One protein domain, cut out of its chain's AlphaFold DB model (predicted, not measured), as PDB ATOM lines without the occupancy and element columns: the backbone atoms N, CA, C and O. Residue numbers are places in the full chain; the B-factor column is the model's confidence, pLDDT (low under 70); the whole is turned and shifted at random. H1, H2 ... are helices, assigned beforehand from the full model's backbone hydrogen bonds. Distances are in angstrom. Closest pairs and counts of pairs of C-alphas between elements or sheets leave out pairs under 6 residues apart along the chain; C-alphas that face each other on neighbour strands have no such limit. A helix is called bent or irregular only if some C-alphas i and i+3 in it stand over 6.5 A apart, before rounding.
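What this domain is: This is residues 31 to 150 of the 210 residues of an uncharacterized protein of Parabacteroides distasonis (UniProt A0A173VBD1). A long helical hairpin, H2 and H3 side by side, makes the long axis, and two groups of shorter helices lie over one face of it: H1 and H4 toward the end where H2 begins and H3 ends, with H5 nearer the middle, and H6 packed on H3 toward the other end, running the same way as H3. Residues 117 to 134 join the two groups. The printed part has 120 residues with six named helices, H1 to H6, and no named strand: all helix. It is compact, radius of gyration of the C-alphas 14.8 A, spanning 45 by 33 by 20 A.

How they stand to each other: H1, residues 34 to 42, and H2, residues 47 to 68, form a hairpin at a steep tilt of 43 degrees; they only just touch, with 3 pairs of C-alphas within 8 A, closest Glu 40 and Ala 50 at 5.9 A, H2 with residues 50 to 57 alone. H2 and H3, residues 72 to 96, form another hairpin at a shallow tilt of 9 degrees; they touch, C-alphas 67 and 78 being closest at 5.4 A. H4, residues 99 to 111, is close to H3 but not clearly touching, C-alphas 94 and 102 being closest at 5.8 A. H5, residues 113 to 116, touches H1, C-alphas 35 and 115 being closest at 4.9 A. H4 and H5 only just touch, with 3 pairs of C-alphas within 8 A, and only at the corner. H6, residues 135 to 145, touches H3 at a shallow tilt of 15 degrees, the same way, C-alphas 79 and 137 being closest at 5.1 A. H6 is apart from H2. In H1, H4 and H6 every O i to N i+4 pair is within hydrogen-bond range; H2 has 17 of 18, H3 18 of 21, and H5 is too short for one.

Where its parts are: H1 begins at C-alpha 34 (280.897, 267.117, 263.573). H2 is 30.9 A long. H3 is 35.3 A, with a kink of 39 degrees near residue 79; it is irregular, C-alphas 73 and 76 being 8.1 A apart. H4 is 18.5 A. H6 is 15.5 A and ends at C-alpha 145 (270.372, 246.948, 266.364).

The domain as a whole: The C-alphas farthest apart, of Pro 46 and Asp 130, are 46.2 A apart. The printed part has no cut. The link from H5 to H6 is long. Residues 31 and 150 are under pLDDT 70.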
ATOM      1  N   PRO A  31     279.629 271.091 255.372       65.56
ATOM      2  CA  PRO A  31     281.017 270.891 254.953       65.56
ATOM      3  C   PRO A  31     281.899 270.327 256.078       65.56
ATOM      4  O   PRO A  31     282.902 269.674 255.802       65.56
ATOM      5  N   HIS A  32     281.501 270.524 257.341       76.12
ATOM      6  CA  HIS A  32     282.205 270.046 258.533       76.12
ATOM      7  C   HIS A  32     281.258 269.310 259.479       76.12
ATOM      8  O   HIS A  32     280.974 269.765 260.588       76.12
ATOM      9  N   CYS A  33     280.762 268.160 259.026       86.75
ATOM     10  CA  CYS A  33     279.927 267.294 259.846       86.75
ATOM     11  C   CYS A  33     280.669 266.842 261.122       86.75
ATOM     12  O   CYS A  33     281.562 265.994 261.072       86.75
ATOM     13  N   GLN A  34     280.261 267.380 262.275       86.94
ATOM     14  CA  GLN A  34     280.897 267.117 263.573       86.94
ATOM     15  C   GLN A  34     280.826 265.646 263.987       86.94
ATOM     16  O   GLN A  34     281.775 265.108 264.547       86.94
ATOM     17  N   ASN A  35     279.724 264.969 263.663       86.12
ATOM     18  CA  ASN A  35     279.544 263.552 263.966       86.12
ATOM     19  C   ASN A  35     280.542 262.673 263.196       86.12
ATOM     20  O   ASN A  35     281.164 261.779 263.771       86.12
ATOM     21  N   CYS A  36     280.737 262.962 261.908       90.19
ATOM     22  CA  CYS A  36     281.718 262.269 261.082       90.19
ATOM     23  C   CYS A  36     283.151 262.577 261.536       90.19
ATOM     24  O   CYS A  36     283.928 261.641 261.700       90.19
ATOM     25  N   LEU A  37     283.460 263.843 261.847       91.69
ATOM     26  CA  LEU A  37     284.768 264.256 262.376       91.69
ATOM     27  C   LEU A  37     285.101 263.573 263.709       91.69
ATOM     28  O   LEU A  37     286.225 263.120 263.913       91.69
ATOM     29  N   TRP A  38     284.126 263.444 264.612       91.50
ATOM     30  CA  TRP A  38     284.323 262.727 265.870       91.50
ATOM     31  C   TRP A  38     284.634 261.247 265.628       91.50
ATOM     32  O   TRP A  38     285.568 260.707 266.215       91.50
ATOM     33  N   MET A  39     283.882 260.592 264.737       93.19
ATOM     34  CA  MET A  39     284.107 259.186 264.385       93.19
ATOM     35  C   MET A  39     285.471 258.977 263.713       93.19
ATOM     36  O   MET A  39     286.163 258.011 264.029       93.19
ATOM     37  N   GLU A  40     285.870 259.887 262.822       94.25
ATOM     38  CA  GLU A  40     287.196 259.917 262.198       94.25
ATOM     39  C   GLU A  40     288.308 259.940 263.253       94.25
ATOM     40  O   GLU A  40     289.211 259.100 263.216       94.25
ATOM     41  N   GLN A  41     288.206 260.847 264.229       94.69
ATOM     42  CA  GLN A  41     289.180 260.984 265.312       94.69
ATOM     43  C   GLN A  41     289.181 259.766 266.242       94.69
ATOM     44  O   GLN A  41     290.241 259.217 266.530       94.69
ATOM     45  N   ALA A  42     288.003 259.303 266.671       94.12
ATOM     46  CA  ALA A  42     287.860 258.202 267.624       94.12
ATOM     47  C   ALA A  42     288.346 256.850 267.073       94.12
ATOM     48  O   ALA A  42     288.738 255.973 267.840       94.12
ATOM     49  N   MET A  43     288.310 256.664 265.749       95.25
ATOM     50  CA  MET A  43     288.796 255.451 265.075       95.25
ATOM     51  C   MET A  43     290.174 255.632 264.419       95.25
ATOM     52  O   MET A  43     290.662 254.696 263.779       95.25
ATOM     53  N   HIS A  44     290.791 256.811 264.562       96.44
ATOM     54  CA  HIS A  44     292.073 257.178 263.953       96.44
ATOM     55  C   HIS A  44     292.134 256.875 262.445       96.44
ATOM     56  O   HIS A  44     293.049 256.202 261.964       96.44
ATOM     57  N   LEU A  45     291.127 257.324 261.688       96.31
ATOM     58  CA  LEU A  45     291.070 257.070 260.245       96.31
ATOM     59  C   LEU A  45     292.098 257.942 259.493       96.31
ATOM     60  O   LEU A  45     292.114 259.156 259.685       96.31
ATOM     61  N   PRO A  46     292.915 257.389 258.576       96.81
ATOM     62  CA  PRO A  46     293.718 258.193 257.662       96.81
ATOM     63  C   PRO A  46     292.835 259.002 256.706       96.81
ATOM     64  O   PRO A  46     291.768 258.538 256.302       96.81
ATOM     65  N   ALA A  47     293.321 260.155 256.238       95.12
ATOM     66  CA  ALA A  47     292.543 261.122 255.450       95.12
ATOM     67  C   ALA A  47     291.746 260.513 254.274       95.12
ATOM     68  O   ALA A  47     290.570 260.815 254.081       95.12
ATOM     69  N   ARG A  48     292.354 259.602 253.499       95.31
ATOM     70  CA  ARG A  48     291.666 258.931 252.379       95.31
ATOM     71  C   ARG A  48     290.541 258.004 252.854       95.31
ATOM     72  O   ARG A  48     289.488 257.947 252.223       95.31
ATOM     73  N   GLN A  49     290.767 257.272 253.943       96.88
ATOM     74  CA  GLN A  49     289.774 256.381 254.548       96.88
ATOM     75  C   GLN A  49     288.623 257.200 255.153       96.88
ATOM     76  O   GLN A  49     287.461 256.856 254.941       96.88
ATOM     77  N   ALA A  50     288.939 258.310 255.826       95.69
ATOM     78  CA  ALA A  50     287.970 259.247 256.389       95.69
ATOM     79  C   ALA A  50     287.060 259.856 255.310       95.69
ATOM     80  O   ALA A  50     285.838 259.834 255.444       95.69
ATOM     81  N   ALA A  51     287.627 260.298 254.182       94.69
ATOM     82  CA  ALA A  51     286.846 260.837 253.070       94.69
ATOM     83  C   ALA A  51     285.826 259.821 252.511       94.69
ATOM     84  O   ALA A  51     284.661 260.163 252.286       94.69
ATOM     85  N   GLU A  52     286.230 258.557 252.327       96.62
ATOM     86  CA  GLU A  52     285.312 257.496 251.888       96.62
ATOM     87  C   GLU A  52     284.270 257.150 252.963       96.62
ATOM     88  O   GLU A  52     283.094 256.964 252.638       96.62
ATOM     89  N   TYR A  53     284.662 257.137 254.240       95.94
ATOM     90  CA  TYR A  53     283.745 256.980 255.371       95.94
ATOM     91  C   TYR A  53     282.654 258.068 255.354       95.94
ATOM     92  O   TYR A  53     281.467 257.735 255.306       95.94
ATOM     93  N   HIS A  54     283.026 259.350 255.267       94.06
ATOM     94  CA  HIS A  54     282.086 260.486 255.264       94.06
ATOM     95  C   HIS A  54     281.112 260.379 254.090       94.06
ATOM     96  O   HIS A  54     279.893 260.489 254.252       94.06
ATOM     97  N   LYS A  55     281.643 260.079 252.901       94.25
ATOM     98  CA  LYS A  55     280.858 259.894 251.679       94.25
ATOM     99  C   LYS A  55     279.818 258.783 251.817       94.25
ATOM    100  O   LYS A  55     278.681 258.962 251.376       94.25
ATOM    101  N   ILE A  56     280.178 257.638 252.405       95.31
ATOM    102  CA  ILE A  56     279.236 256.532 252.622       95.31
ATOM    103  C   ILE A  56     278.161 256.943 253.633       95.31
ATOM    104  O   ILE A  56     276.973 256.789 253.334       95.31
ATOM    105  N   ILE A  57     278.549 257.501 254.782       93.19
ATOM    106  CA  ILE A  57     277.611 257.904 255.837       93.19
ATOM    107  C   ILE A  57     276.594 258.909 255.299       93.19
ATOM    108  O   ILE A  57     275.392 258.673 255.410       93.19
ATOM    109  N   HIS A  58     277.046 259.963 254.619       91.94
ATOM    110  CA  HIS A  58     276.155 261.005 254.110       91.94
ATOM    111  C   HIS A  58     275.228 260.477 253.006       91.94
ATOM    112  O   HIS A  58     274.021 260.727 253.020       91.94
ATOM    113  N   LYS A  59     275.761 259.674 252.073       93.50
ATOM    114  CA  LYS A  59     274.974 259.096 250.974       93.50
ATOM    115  C   LYS A  59     273.857 258.180 251.472       93.50
ATOM    116  O   LYS A  59     272.744 258.230 250.945       93.50
ATOM    117  N   TYR A  60     274.147 257.286 252.416       93.81
ATOM    118  CA  TYR A  60     273.132 256.369 252.949       93.81
ATOM    119  C   TYR A  60     272.194 257.067 253.917       93.81
ATOM    120  O   TYR A  60     270.995 256.803 253.901       93.81
ATOM    121  N   GLY A  61     272.728 258.013 254.672       91.00
ATOM    122  CA  GLY A  61     271.986 258.914 255.517       91.00
ATOM    123  C   GLY A  61     270.794 259.585 254.855       91.00
ATOM    124  O   GLY A  61     269.651 259.390 255.266       91.00
ATOM    125  N   GLN A  62     271.048 260.289 253.751       90.75
ATOM    126  CA  GLN A  62     270.005 260.942 252.955       90.75
ATOM    127  C   GLN A  62     268.925 259.957 252.475       90.75
ATOM    128  O   GLN A  62     267.736 260.281 252.427       90.75
ATOM    129  N   LYS A  63     269.320 258.727 252.113       93.38
ATOM    130  CA  LYS A  63     268.374 257.685 251.686       93.38
ATOM    131  C   LYS A  63     267.510 257.190 252.846       93.38
ATOM    132  O   LYS A  63     266.306 257.022 252.658       93.38
ATOM    133  N   ILE A  64     268.111 256.958 254.013       92.44
ATOM    134  CA  ILE A  64     267.413 256.508 255.222       92.44
ATOM    135  C   ILE A  64     266.433 257.582 255.682       92.44
ATOM    136  O   ILE A  64     265.260 257.281 255.873       92.44
ATOM    137  N   GLU A  65     266.866 258.840 255.759       90.06
ATOM    138  CA  GLU A  65     266.004 259.971 256.118       90.06
ATOM    139  C   GLU A  65     264.802 260.088 255.171       90.06
ATOM    140  O   GLU A  65     263.662 260.244 255.615       90.06
ATOM    141  N   LYS A  66     265.026 259.955 253.857       90.81
ATOM    142  CA  LYS A  66     263.944 259.964 252.863       90.81
ATOM    143  C   LYS A  66     262.916 258.860 253.115       90.81
ATOM    144  O   LYS A  66     261.718 259.097 252.953       90.81
ATOM    145  N   GLU A  67     263.361 257.661 253.480       92.31
ATOM    146  CA  GLU A  67     262.460 256.555 253.805       92.31
ATOM    147  C   GLU A  67     261.776 256.735 255.163       92.31
ATOM    148  O   GLU A  67     260.579 256.477 255.275       92.31
ATOM    149  N   ALA A  68     262.471 257.274 256.159       89.62
ATOM    150  CA  ALA A  68     261.911 257.506 257.483       89.62
ATOM    151  C   ALA A  68     260.855 258.623 257.508       89.62
ATOM    152  O   ALA A  68     259.940 258.619 258.331       89.62
ATOM    153  N   ARG A  69     260.930 259.557 256.555       87.44
ATOM    154  CA  ARG A  69     259.948 260.631 256.353       87.44
ATOM    155  C   ARG A  69     258.682 260.193 255.608       87.44
ATOM    156  O   ARG A  69     257.800 261.027 255.384       87.44
ATOM    157  N   ARG A  70     258.568 258.925 255.199       88.75
ATOM    158  CA  ARG A  70     257.359 258.401 254.542       88.75
ATOM    159  C   ARG A  70     256.139 258.540 255.461       88.75
ATOM    160  O   ARG A  70     256.234 258.451 256.683       88.75
ATOM    161  N   ASP A  71     254.977 258.726 254.838       89.44
ATOM    162  CA  ASP A  71     253.682 258.694 255.521       89.44
ATOM    163  C   ASP A  71     253.489 257.372 256.281       89.44
ATOM    164  O   ASP A  71     253.959 256.322 255.826       89.44
ATOM    165  N   TYR A  72     252.771 257.423 257.410       87.44
ATOM    166  CA  TYR A  72     252.572 256.267 258.288       87.44
ATOM    167  C   TYR A  72     252.006 255.040 257.561       87.44
ATOM    168  O   TYR A  72     252.333 253.906 257.904       87.44
ATOM    169  N   ARG A  73     251.215 255.249 256.497       90.75
ATOM    170  CA  ARG A  73     250.646 254.180 255.659       90.75
ATOM    171  C   ARG A  73     251.701 253.287 255.006       90.75
ATOM    172  O   ARG A  73     251.367 252.207 254.529       90.75
ATOM    173  N   TYR A  74     252.952 253.739 254.933       92.06
ATOM    174  CA  TYR A  74     254.057 253.010 254.316       92.06
ATOM    175  C   TYR A  74     255.103 252.538 255.319       92.06
ATOM    176  O   TYR A  74     256.177 252.116 254.886       92.06
ATOM    177  N   TRP A  75     254.824 252.607 256.623       91.31
ATOM    178  CA  TRP A  75     255.846 252.342 257.624       91.31
ATOM    179  C   TRP A  75     256.451 250.939 257.534       91.31
ATOM    180  O   TRP A  75     257.667 250.826 257.565       91.31
ATOM    181  N   ASP A  76     255.668 249.895 257.263       88.75
ATOM    182  CA  ASP A  76     256.205 248.529 257.116       88.75
ATOM    183  C   ASP A  76     257.200 248.421 255.952       88.75
ATOM    184  O   ASP A  76     258.269 247.817 256.046       88.75
ATOM    185  N   ARG A  77     256.876 249.079 254.831       92.38
ATOM    186  CA  ARG A  77     257.755 249.119 253.658       92.38
ATOM    187  C   ARG A  77     259.001 249.957 253.929       92.38
ATOM    188  O   ARG A  77     260.079 249.609 253.451       92.38
ATOM    189  N   ALA A  78     258.853 251.066 254.648       92.81
ATOM    190  CA  ALA A  78     259.971 251.903 255.053       92.81
ATOM    191  C   ALA A  78     260.885 251.164 256.043       92.81
ATOM    192  O   ALA A  78     262.093 251.210 255.847       92.81
ATOM    193  N   ALA A  79     260.340 250.388 256.988       91.62
ATOM    194  CA  ALA A  79     261.095 249.578 257.946       91.62
ATOM    195  C   ALA A  79     262.077 248.647 257.237       91.62
ATOM    196  O   ALA A  79     263.283 248.706 257.471       91.62
ATOM    197  N   ARG A  80     261.561 247.855 256.288       93.44
ATOM    198  CA  ARG A  80     262.376 246.943 255.483       93.44
ATOM    199  C   ARG A  80     263.453 247.686 254.693       93.44
ATOM    200  O   ARG A  80     264.606 247.273 254.688       93.44
ATOM    201  N   ARG A  81     263.100 248.801 254.044       95.38
ATOM    202  CA  ARG A  81     264.064 249.575 253.246       95.38
ATOM    203  C   ARG A  81     265.143 250.235 254.093       95.38
ATOM    204  O   ARG A  81     266.293 250.255 253.676       95.38
ATOM    205  N   ILE A  82     264.792 250.777 255.255       93.75
ATOM    206  CA  ILE A  82     265.749 251.379 256.187       93.75
ATOM    207  C   ILE A  82     266.702 250.308 256.710       93.75
ATOM    208  O   ILE A  82     267.908 250.532 256.698       93.75
ATOM    209  N   TYR A  83     266.189 249.131 257.078       93.19
ATOM    210  CA  TYR A  83     267.016 247.976 257.423       93.19
ATOM    211  C   TYR A  83     268.006 247.638 256.301       93.19
ATOM    212  O   TYR A  83     269.212 247.647 256.532       93.19
ATOM    213  N   ASP A  84     267.526 247.435 255.069       92.31
ATOM    214  CA  ASP A  84     268.384 247.097 253.927       92.31
ATOM    215  C   ASP A  84     269.462 248.172 253.679       92.31
ATOM    216  O   ASP A  84     270.631 247.847 253.464       92.31
ATOM    217  N   LEU A  85     269.093 249.456 253.764       95.81
ATOM    218  CA  LEU A  85     270.015 250.584 253.606       95.81
ATOM    219  C   LEU A  85     271.080 250.628 254.703       95.81
ATOM    220  O   LEU A  85     272.249 250.857 254.393       95.81
ATOM    221  N   ARG A  86     270.699 250.411 255.964       94.31
ATOM    222  CA  ARG A  86     271.636 250.364 257.092       94.31
ATOM    223  C   ARG A  86     272.606 249.191 256.950       94.31
ATOM    224  O   ARG A  86     273.814 249.385 257.053       94.31
ATOM    225  N   MET A  87     272.096 248.007 256.610       92.62
ATOM    226  CA  MET A  87     272.920 246.821 256.362       92.62
ATOM    227  C   MET A  87     273.899 247.036 255.204       92.62
ATOM    228  O   MET A  87     275.069 246.672 255.295       92.62
ATOM    229  N   GLU A  88     273.451 247.633 254.097       94.88
ATOM    230  CA  GLU A  88     274.316 247.917 252.950       94.88
ATOM    231  C   GLU A  88     275.376 248.983 253.270       94.88
ATOM    232  O   GLU A  88     276.541 248.814 252.897       94.88
ATOM    233  N   ARG A  89     274.994 250.055 253.978       95.25
ATOM    234  CA  ARG A  89     275.911 251.099 254.461       95.25
ATOM    235  C   ARG A  89     277.024 250.482 255.294       95.25
ATOM    236  O   ARG A  89     278.196 250.653 254.970       95.25
ATOM    237  N   ASP A  90     276.653 249.732 256.322       94.38
ATOM    238  CA  ASP A  90     277.599 249.209 257.303       94.38
ATOM    239  C   ASP A  90     278.512 248.136 256.686       94.38
ATOM    240  O   ASP A  90     279.703 248.117 256.977       94.38
ATOM    241  N   ARG A  91     278.030 247.344 255.716       92.31
ATOM    242  CA  ARG A  91     278.890 246.456 254.903       92.31
ATOM    243  C   ARG A  91     279.907 247.222 254.060       92.31
ATOM    244  O   ARG A  91     281.025 246.751 253.864       92.31
ATOM    245  N   LYS A  92     279.541 248.383 253.511       95.75
ATOM    246  CA  LYS A  92     280.498 249.228 252.779       95.75
ATOM    247  C   LYS A  92     281.530 249.837 253.723       95.75
ATOM    248  O   LYS A  92     282.699 249.865 253.358       95.75
ATOM    249  N   ILE A  93     281.118 250.245 254.925       95.00
ATOM    250  CA  ILE A  93     282.039 250.694 255.977       95.00
ATOM    251  C   ILE A  93     283.001 249.569 256.375       95.00
ATOM    252  O   ILE A  93     284.210 249.778 256.396       95.00
ATOM    253  N   GLN A  94     282.498 248.353 256.584       92.31
ATOM    254  CA  GLN A  94     283.318 247.191 256.934       92.31
ATOM    255  C   GLN A  94     284.436 246.914 255.921       92.31
ATOM    256  O   GLN A  94     285.516 246.492 256.308       92.31
ATOM    257  N   ARG A  95     284.201 247.165 254.627       93.19
ATOM    258  CA  ARG A  95     285.206 246.952 253.570       93.19
ATOM    259  C   ARG A  95     286.323 247.986 253.559       93.19
ATOM    260  O   ARG A  95     287.381 247.703 253.007       93.19
ATOM    261  N   ILE A  96     286.070 249.185 254.080       95.00
ATOM    262  CA  ILE A  96     287.073 250.252 254.098       95.00
ATOM    263  C   ILE A  96     287.813 250.322 255.429       95.00
ATOM    264  O   ILE A  96     288.882 250.915 255.450       95.00
ATOM    265  N   LEU A  97     287.277 249.746 256.509       92.94
ATOM    266  CA  LEU A  97     287.866 249.751 257.851       92.94
ATOM    267  C   LEU A  97     288.654 248.468 258.144       92.94
ATOM    268  O   LEU A  97     288.319 247.391 257.655       92.94
ATOM    269  N   THR A  98     289.676 248.560 259.000       92.19
ATOM    270  CA  THR A  98     290.275 247.355 259.597       92.19
ATOM    271  C   THR A  98     289.270 246.675 260.538       92.19
ATOM    272  O   THR A  98     288.359 247.341 261.038       92.19
ATOM    273  N   PRO A  99     289.427 245.376 260.862       90.25
ATOM    274  CA  PRO A  99     288.535 244.703 261.810       90.25
ATOM    275  C   PRO A  99     288.417 245.427 263.161       90.25
ATOM    276  O   PRO A  99     287.320 245.567 263.696       90.25
ATOM    277  N   ALA A 100     289.531 245.947 263.689       89.94
ATOM    278  CA  ALA A 100     289.542 246.700 264.941       89.94
ATOM    279  C   ALA A 100     288.770 248.026 264.827       89.94
ATOM    280  O   ALA A 100     287.923 248.319 265.672       89.94
ATOM    281  N   GLN A 101     288.998 248.792 263.753       94.44
ATOM    282  CA  GLN A 101     288.258 250.030 263.481       94.44
ATOM    283  C   GLN A 101     286.761 249.762 263.297       94.44
ATOM    284  O   GLN A 101     285.932 250.499 263.823       94.44
ATOM    285  N   PHE A 102     286.390 248.689 262.595       93.75
ATOM    286  CA  PHE A 102     284.987 248.344 262.388       93.75
ATOM    287  C   PHE A 102     284.287 247.919 263.685       93.75
ATOM    288  O   PHE A 102     283.136 248.287 263.919       93.75
ATOM    289  N   ASN A 103     284.982 247.213 264.577       90.62
ATOM    290  CA  ASN A 103     284.443 246.896 265.899       90.62
ATOM    291  C   ASN A 103     284.182 248.165 266.727       90.62
ATOM    292  O   ASN A 103     283.138 248.268 267.375       90.62
ATOM    293  N   LEU A 104     285.087 249.150 266.666       92.75
ATOM    294  CA  LEU A 104     284.873 250.464 267.282       92.75
ATOM    295  C   LEU A 104     283.688 251.198 266.646       92.75
ATOM    296  O   LEU A 104     282.837 251.702 267.374       92.75
ATOM    297  N   TYR A 105     283.574 251.184 265.314       93.75
ATOM    298  CA  TYR A 105     282.426 251.739 264.592       93.75
ATOM    299  C   TYR A 105     281.104 251.164 265.116       93.75
ATOM    300  O   TYR A 105     280.234 251.914 265.561       93.75
ATOM    301  N   VAL A 106     280.968 249.834 265.135       90.94
ATOM    302  CA  VAL A 106     279.751 249.150 265.604       90.94
ATOM    303  C   VAL A 106     279.451 249.497 267.061       90.94
ATOM    304  O   VAL A 106     278.295 249.759 267.406       90.94
ATOM    305  N   ARG A 107     280.476 249.529 267.922       90.12
ATOM    306  CA  ARG A 107     280.332 249.936 269.323       90.12
ATOM    307  C   ARG A 107     279.794 251.364 269.430       90.12
ATOM    308  O   ARG A 107     278.775 251.579 270.083       90.12
ATOM    309  N   PHE A 108     280.425 252.324 268.757       91.31
ATOM    310  CA  PHE A 108     280.041 253.730 268.846       91.31
ATOM    311  C   PHE A 108     278.646 254.006 268.290       91.31
ATOM    312  O   PHE A 108     277.915 254.802 268.884       91.31
ATOM    313  N   VAL A 109     278.258 253.332 267.205       89.62
ATOM    314  CA  VAL A 109     276.913 253.417 266.615       89.62
ATOM    315  C   VAL A 109     275.845 252.891 267.573       89.62
ATOM    316  O   VAL A 109     274.754 253.451 267.646       89.62
ATOM    317  N   ARG A 110     276.140 251.832 268.332       86.00
ATOM    318  CA  ARG A 110     275.197 251.271 269.309       86.00
ATOM    319  C   ARG A 110     275.042 252.131 270.556       86.00
ATOM    320  O   ARG A 110     273.928 252.237 271.058       86.00
ATOM    321  N   GLU A 111     276.129 252.725 271.043       86.56
ATOM    322  CA  GLU A 111     276.097 253.637 272.193       86.56
ATOM    323  C   GLU A 111     275.332 254.925 271.856       86.56
ATOM    324  O   GLU A 111     274.455 255.345 272.605       86.56
ATOM    325  N   HIS A 112     275.636 255.535 270.705       83.25
ATOM    326  CA  HIS A 112     275.020 256.787 270.267       83.25
ATOM    327  C   HIS A 112     274.737 256.756 268.755       83.25
ATOM    328  O   HIS A 112     275.552 257.238 267.964       83.25
ATOM    329  N   PRO A 113     273.557 256.256 268.334       79.94
ATOM    330  CA  PRO A 113     273.146 256.173 266.925       79.94
ATOM    331  C   PRO A 113     273.321 257.464 266.118       79.94
ATOM    332  O   PRO A 113     273.685 257.439 264.941       79.94
ATOM    333  N   GLN A 114     273.113 258.609 266.773       74.31
ATOM    334  CA  GLN A 114     273.180 259.928 266.147       74.31
ATOM    335  C   GLN A 114     274.582 260.266 265.613       74.31
ATOM    336  O   GLN A 114     274.689 261.105 264.723       74.31
ATOM    337  N   ARG A 115     275.640 259.568 266.060       73.25
ATOM    338  CA  ARG A 115     277.024 259.713 265.556       73.25
ATOM    339  C   ARG A 115     277.185 259.358 264.077       73.25
ATOM    340  O   ARG A 115     278.138 259.783 263.440       73.25
ATOM    341  N   ILE A 116     276.265 258.579 263.525       72.00
ATOM    342  CA  ILE A 116     276.199 258.298 262.085       72.00
ATOM    343  C   ILE A 116     274.928 258.873 261.467       72.00
ATOM    344  O   ILE A 116     274.498 258.423 260.403       72.00
ATOM    345  N   HIS A 117     274.323 259.844 262.165       78.44
ATOM    346  CA  HIS A 117     273.046 260.456 261.817       78.44
ATOM    347  C   HIS A 117     271.954 259.406 261.589       78.44
ATOM    348  O   HIS A 117     271.150 259.462 260.657       78.44
ATOM    349  N   ASP A 118     271.967 258.401 262.453       80.12
ATOM    350  CA  ASP A 118     270.933 257.394 262.535       80.12
ATOM    351  C   ASP A 118     270.311 257.455 263.929       80.12
ATOM    352  O   ASP A 118     270.787 258.153 264.827       80.12
ATOM    353  N   TYR A 119     269.189 256.785 264.121       77.44
ATOM    354  CA  TYR A 119     268.458 256.862 265.376       77.44
ATOM    355  C   TYR A 119     267.508 255.684 265.502       77.44
ATOM    356  O   TYR A 119     267.012 255.121 264.522       77.44
ATOM    357  N   ARG A 120     267.286 255.301 266.754       83.31
ATOM    358  CA  ARG A 120     266.341 254.253 267.104       83.31
ATOM    359  C   ARG A 120     264.919 254.775 266.999       83.31
ATOM    360  O   ARG A 120     264.645 255.912 267.369       83.31
ATOM    361  N   GLY A 121     264.015 253.919 266.539       84.06
ATOM    362  CA  GLY A 121     262.588 254.228 266.530       84.06
ATOM    363  C   GLY A 121     262.228 255.266 265.475       84.06
ATOM    364  O   GLY A 121     261.534 256.238 265.758       84.06
ATOM    365  N   TRP A 122     262.668 255.053 264.232       85.12
ATOM    366  CA  TRP A 122     262.398 255.970 263.123       85.12
ATOM    367  C   TRP A 122     260.906 256.252 262.873       85.12
ATOM    368  O   TRP A 122     260.543 257.329 262.395       85.12
ATOM    369  N   TYR A 123     260.057 255.303 263.265       85.19
ATOM    370  CA  TYR A 123     258.599 255.353 263.235       85.19
ATOM    371  C   TYR A 123     257.969 256.184 264.370       85.19
ATOM    372  O   TYR A 123     256.769 256.437 264.331       85.19
ATOM    373  N   ALA A 124     258.728 256.639 265.374       83.12
ATOM    374  CA  ALA A 124     258.241 257.495 266.467       83.12
ATOM    375  C   ALA A 124     258.113 258.963 266.015       83.12
ATOM    376  O   ALA A 124     258.693 259.882 266.586       83.12
ATOM    377  N   ASN A 125     257.388 259.174 264.919       82.88
ATOM    378  CA  ASN A 125     257.225 260.469 264.283       82.88
ATOM    379  C   ASN A 125     256.197 261.331 265.039       82.88
ATOM    380  O   ASN A 125     255.025 260.948 265.064       82.88
ATOM    381  N   PRO A 126     256.566 262.523 265.552       83.25
ATOM    382  CA  PRO A 126     255.644 263.423 266.248       83.25
ATOM    383  C   PRO A 126     254.445 263.883 265.411       83.25
ATOM    384  O   PRO A 126     253.444 264.305 265.974       83.25
ATOM    385  N   ARG A 127     254.501 263.783 264.073       83.00
ATOM    386  CA  ARG A 127     253.340 264.026 263.192       83.00
ATOM    387  C   ARG A 127     252.238 262.981 263.346       83.00
ATOM    388  O   ARG A 127     251.109 263.224 262.933       83.00
ATOM    389  N   TYR A 128     252.567 261.814 263.889       84.38
ATOM    390  CA  TYR A 128     251.659 260.687 264.063       84.38
ATOM    391  C   TYR A 128     251.702 260.180 265.518       84.38
ATOM    392  O   TYR A 128     252.017 259.009 265.737       84.38
ATOM    393  N   PRO A 129     251.386 261.032 266.513       83.94
ATOM    394  CA  PRO A 129     251.620 260.737 267.933       83.94
ATOM    395  C   PRO A 129     250.795 259.542 268.445       83.94
ATOM    396  O   PRO A 129     251.251 258.763 269.283       83.94
ATOM    397  N   ASP A 130     249.606 259.334 267.878       87.06
ATOM    398  CA  ASP A 130     248.702 258.246 268.266       87.06
ATOM    399  C   ASP A 130     248.951 256.950 267.490       87.06
ATOM    400  O   ASP A 130     248.332 255.916 267.756       87.06
ATOM    401  N   ARG A 131     249.840 256.974 266.491       87.62
ATOM    402  CA  ARG A 131     250.137 255.782 265.702       87.62
ATOM    403  C   ARG A 131     251.148 254.924 266.440       87.62
ATOM    404  O   ARG A 131     252.154 255.397 266.960       87.62
ATOM    405  N   ARG A 132     250.866 253.627 266.473       87.69
ATOM    406  CA  ARG A 132     251.778 252.625 267.014       87.69
ATOM    407  C   ARG A 132     252.531 251.964 265.862       87.69
ATOM    408  O   ARG A 132     251.920 251.714 264.820       87.69
ATOM    409  N   PRO A 133     253.834 251.682 266.025       86.38
ATOM    410  CA  PRO A 133     254.559 250.881 265.052       86.38
ATOM    411  C   PRO A 133     253.927 249.498 264.924       86.38
ATOM    412  O   PRO A 133     253.435 248.924 265.903       86.38
ATOM    413  N   SER A 134     253.981 248.943 263.721       87.81
ATOM    414  CA  SER A 134     253.613 247.552 263.488       87.81
ATOM    415  C   SER A 134     254.653 246.594 264.077       87.81
ATOM    416  O   SER A 134     255.740 246.997 264.507       87.81
ATOM    417  N   HIS A 135     254.324 245.304 264.050       88.25
ATOM    418  CA  HIS A 135     255.290 244.242 264.304       88.25
ATOM    419  C   HIS A 135     256.497 244.330 263.358       88.25
ATOM    420  O   HIS A 135     257.631 244.289 263.822       88.25
ATOM    421  N   ASP A 136     256.272 244.542 262.057       84.94
ATOM    422  CA  ASP A 136     257.357 244.648 261.074       84.94
ATOM    423  C   ASP A 136     258.305 245.809 261.377       84.94
ATOM    424  O   ASP A 136     259.522 245.648 261.294       84.94
ATOM    425  N   CYS A 137     257.767 246.962 261.781       87.94
ATOM    426  CA  CYS A 137     258.579 248.107 262.179       87.94
ATOM    427  C   CYS A 137     259.522 247.769 263.337       87.94
ATOM    428  O   CYS A 137     260.699 248.115 263.270       87.94
ATOM    429  N   ARG A 138     259.019 247.088 264.375       88.38
ATOM    430  CA  ARG A 138     259.840 246.649 265.514       88.38
ATOM    431  C   ARG A 138     260.843 245.582 265.098       88.38
ATOM    432  O   ARG A 138     262.027 245.772 265.321       88.38
ATOM    433  N   ARG A 139     260.397 244.544 264.384       88.31
ATOM    434  CA  ARG A 139     261.244 243.437 263.919       88.31
ATOM    435  C   ARG A 139     262.471 243.924 263.154       88.31
ATOM    436  O   ARG A 139     263.584 243.541 263.486       88.31
ATOM    437  N   TYR A 140     262.294 244.763 262.134       89.00
ATOM    438  CA  TYR A 140     263.429 245.248 261.339       89.00
ATOM    439  C   TYR A 140     264.353 246.176 262.134       89.00
ATOM    440  O   TYR A 140     265.566 246.156 261.929       89.00
ATOM    441  N   GLU A 141     263.793 246.974 263.042       89.12
ATOM    442  CA  GLU A 141     264.570 247.830 263.932       89.12
ATOM    443  C   GLU A 141     265.425 246.981 264.883       89.12
ATOM    444  O   GLU A 141     266.648 247.124 264.913       89.12
ATOM    445  N   ASP A 142     264.803 246.036 265.584       85.00
ATOM    446  CA  ASP A 142     265.458 245.136 266.530       85.00
ATOM    447  C   ASP A 142     266.497 244.255 265.838       85.00
ATOM    448  O   ASP A 142     267.616 244.122 266.338       85.00
ATOM    449  N   ASN A 143     266.179 243.715 264.658       87.06
ATOM    450  CA  ASN A 143     267.114 242.916 263.871       87.06
ATOM    451  C   ASN A 143     268.372 243.707 263.519       87.06
ATOM    452  O   ASN A 143     269.468 243.168 263.622       87.06
ATOM    453  N   TYR A 144     268.242 244.981 263.134       89.62
ATOM    454  CA  TYR A 144     269.406 245.811 262.837       89.62
ATOM    455  C   TYR A 144     270.258 246.070 264.085       89.62
ATOM    456  O   TYR A 144     271.466 245.834 264.086       89.62
ATOM    457  N   TRP A 145     269.635 246.538 265.168       86.06
ATOM    458  CA  TRP A 145     270.372 246.948 266.364       86.06
ATOM    459  C   TRP A 145     271.027 245.776 267.100       86.06
ATOM    460  O   TRP A 145     272.083 245.959 267.711       86.06
ATOM    461  N   ASN A 146     270.441 244.583 266.988       84.06
ATOM    462  CA  ASN A 146     270.962 243.348 267.569       84.06
ATOM    463  C   ASN A 146     271.768 242.500 266.572       84.06
ATOM    464  O   ASN A 146     272.272 241.440 266.951       84.06
ATOM    465  N   TYR A 147     271.941 242.959 265.325       84.50
ATOM    466  CA  TYR A 147     272.694 242.224 264.311       84.50
ATOM    467  C   TYR A 147     274.130 241.971 264.773       84.50
ATOM    468  O   TYR A 147     274.851 242.905 265.136       84.50
ATOM    469  N   ARG A 148     274.575 240.711 264.756       84.25
ATOM    470  CA  ARG A 148     275.937 240.343 265.156       84.25
ATOM    471  C   ARG A 148     276.896 240.536 263.988       84.25
ATOM    472  O   ARG A 148     277.106 239.638 263.183       84.25
ATOM    473  N   TRP A 149     277.507 241.712 263.934       79.81
ATOM    474  CA  TRP A 149     278.651 241.973 263.066       79.81
ATOM    475  C   TRP A 149     279.820 241.053 263.461       79.81
ATOM    476  O   TRP A 149     280.451 241.267 264.492       79.81
ATOM    477  N   GLY A 150     280.052 239.987 262.690       63.28
ATOM    478  CA  GLY A 150     281.162 239.051 262.892       63.28
ATOM    479  C   GLY A 150     282.489 239.549 262.311       63.28
ATOM    480  O   GLY A 150     282.520 240.445 261.461       63.28
TER     481      GLY A 150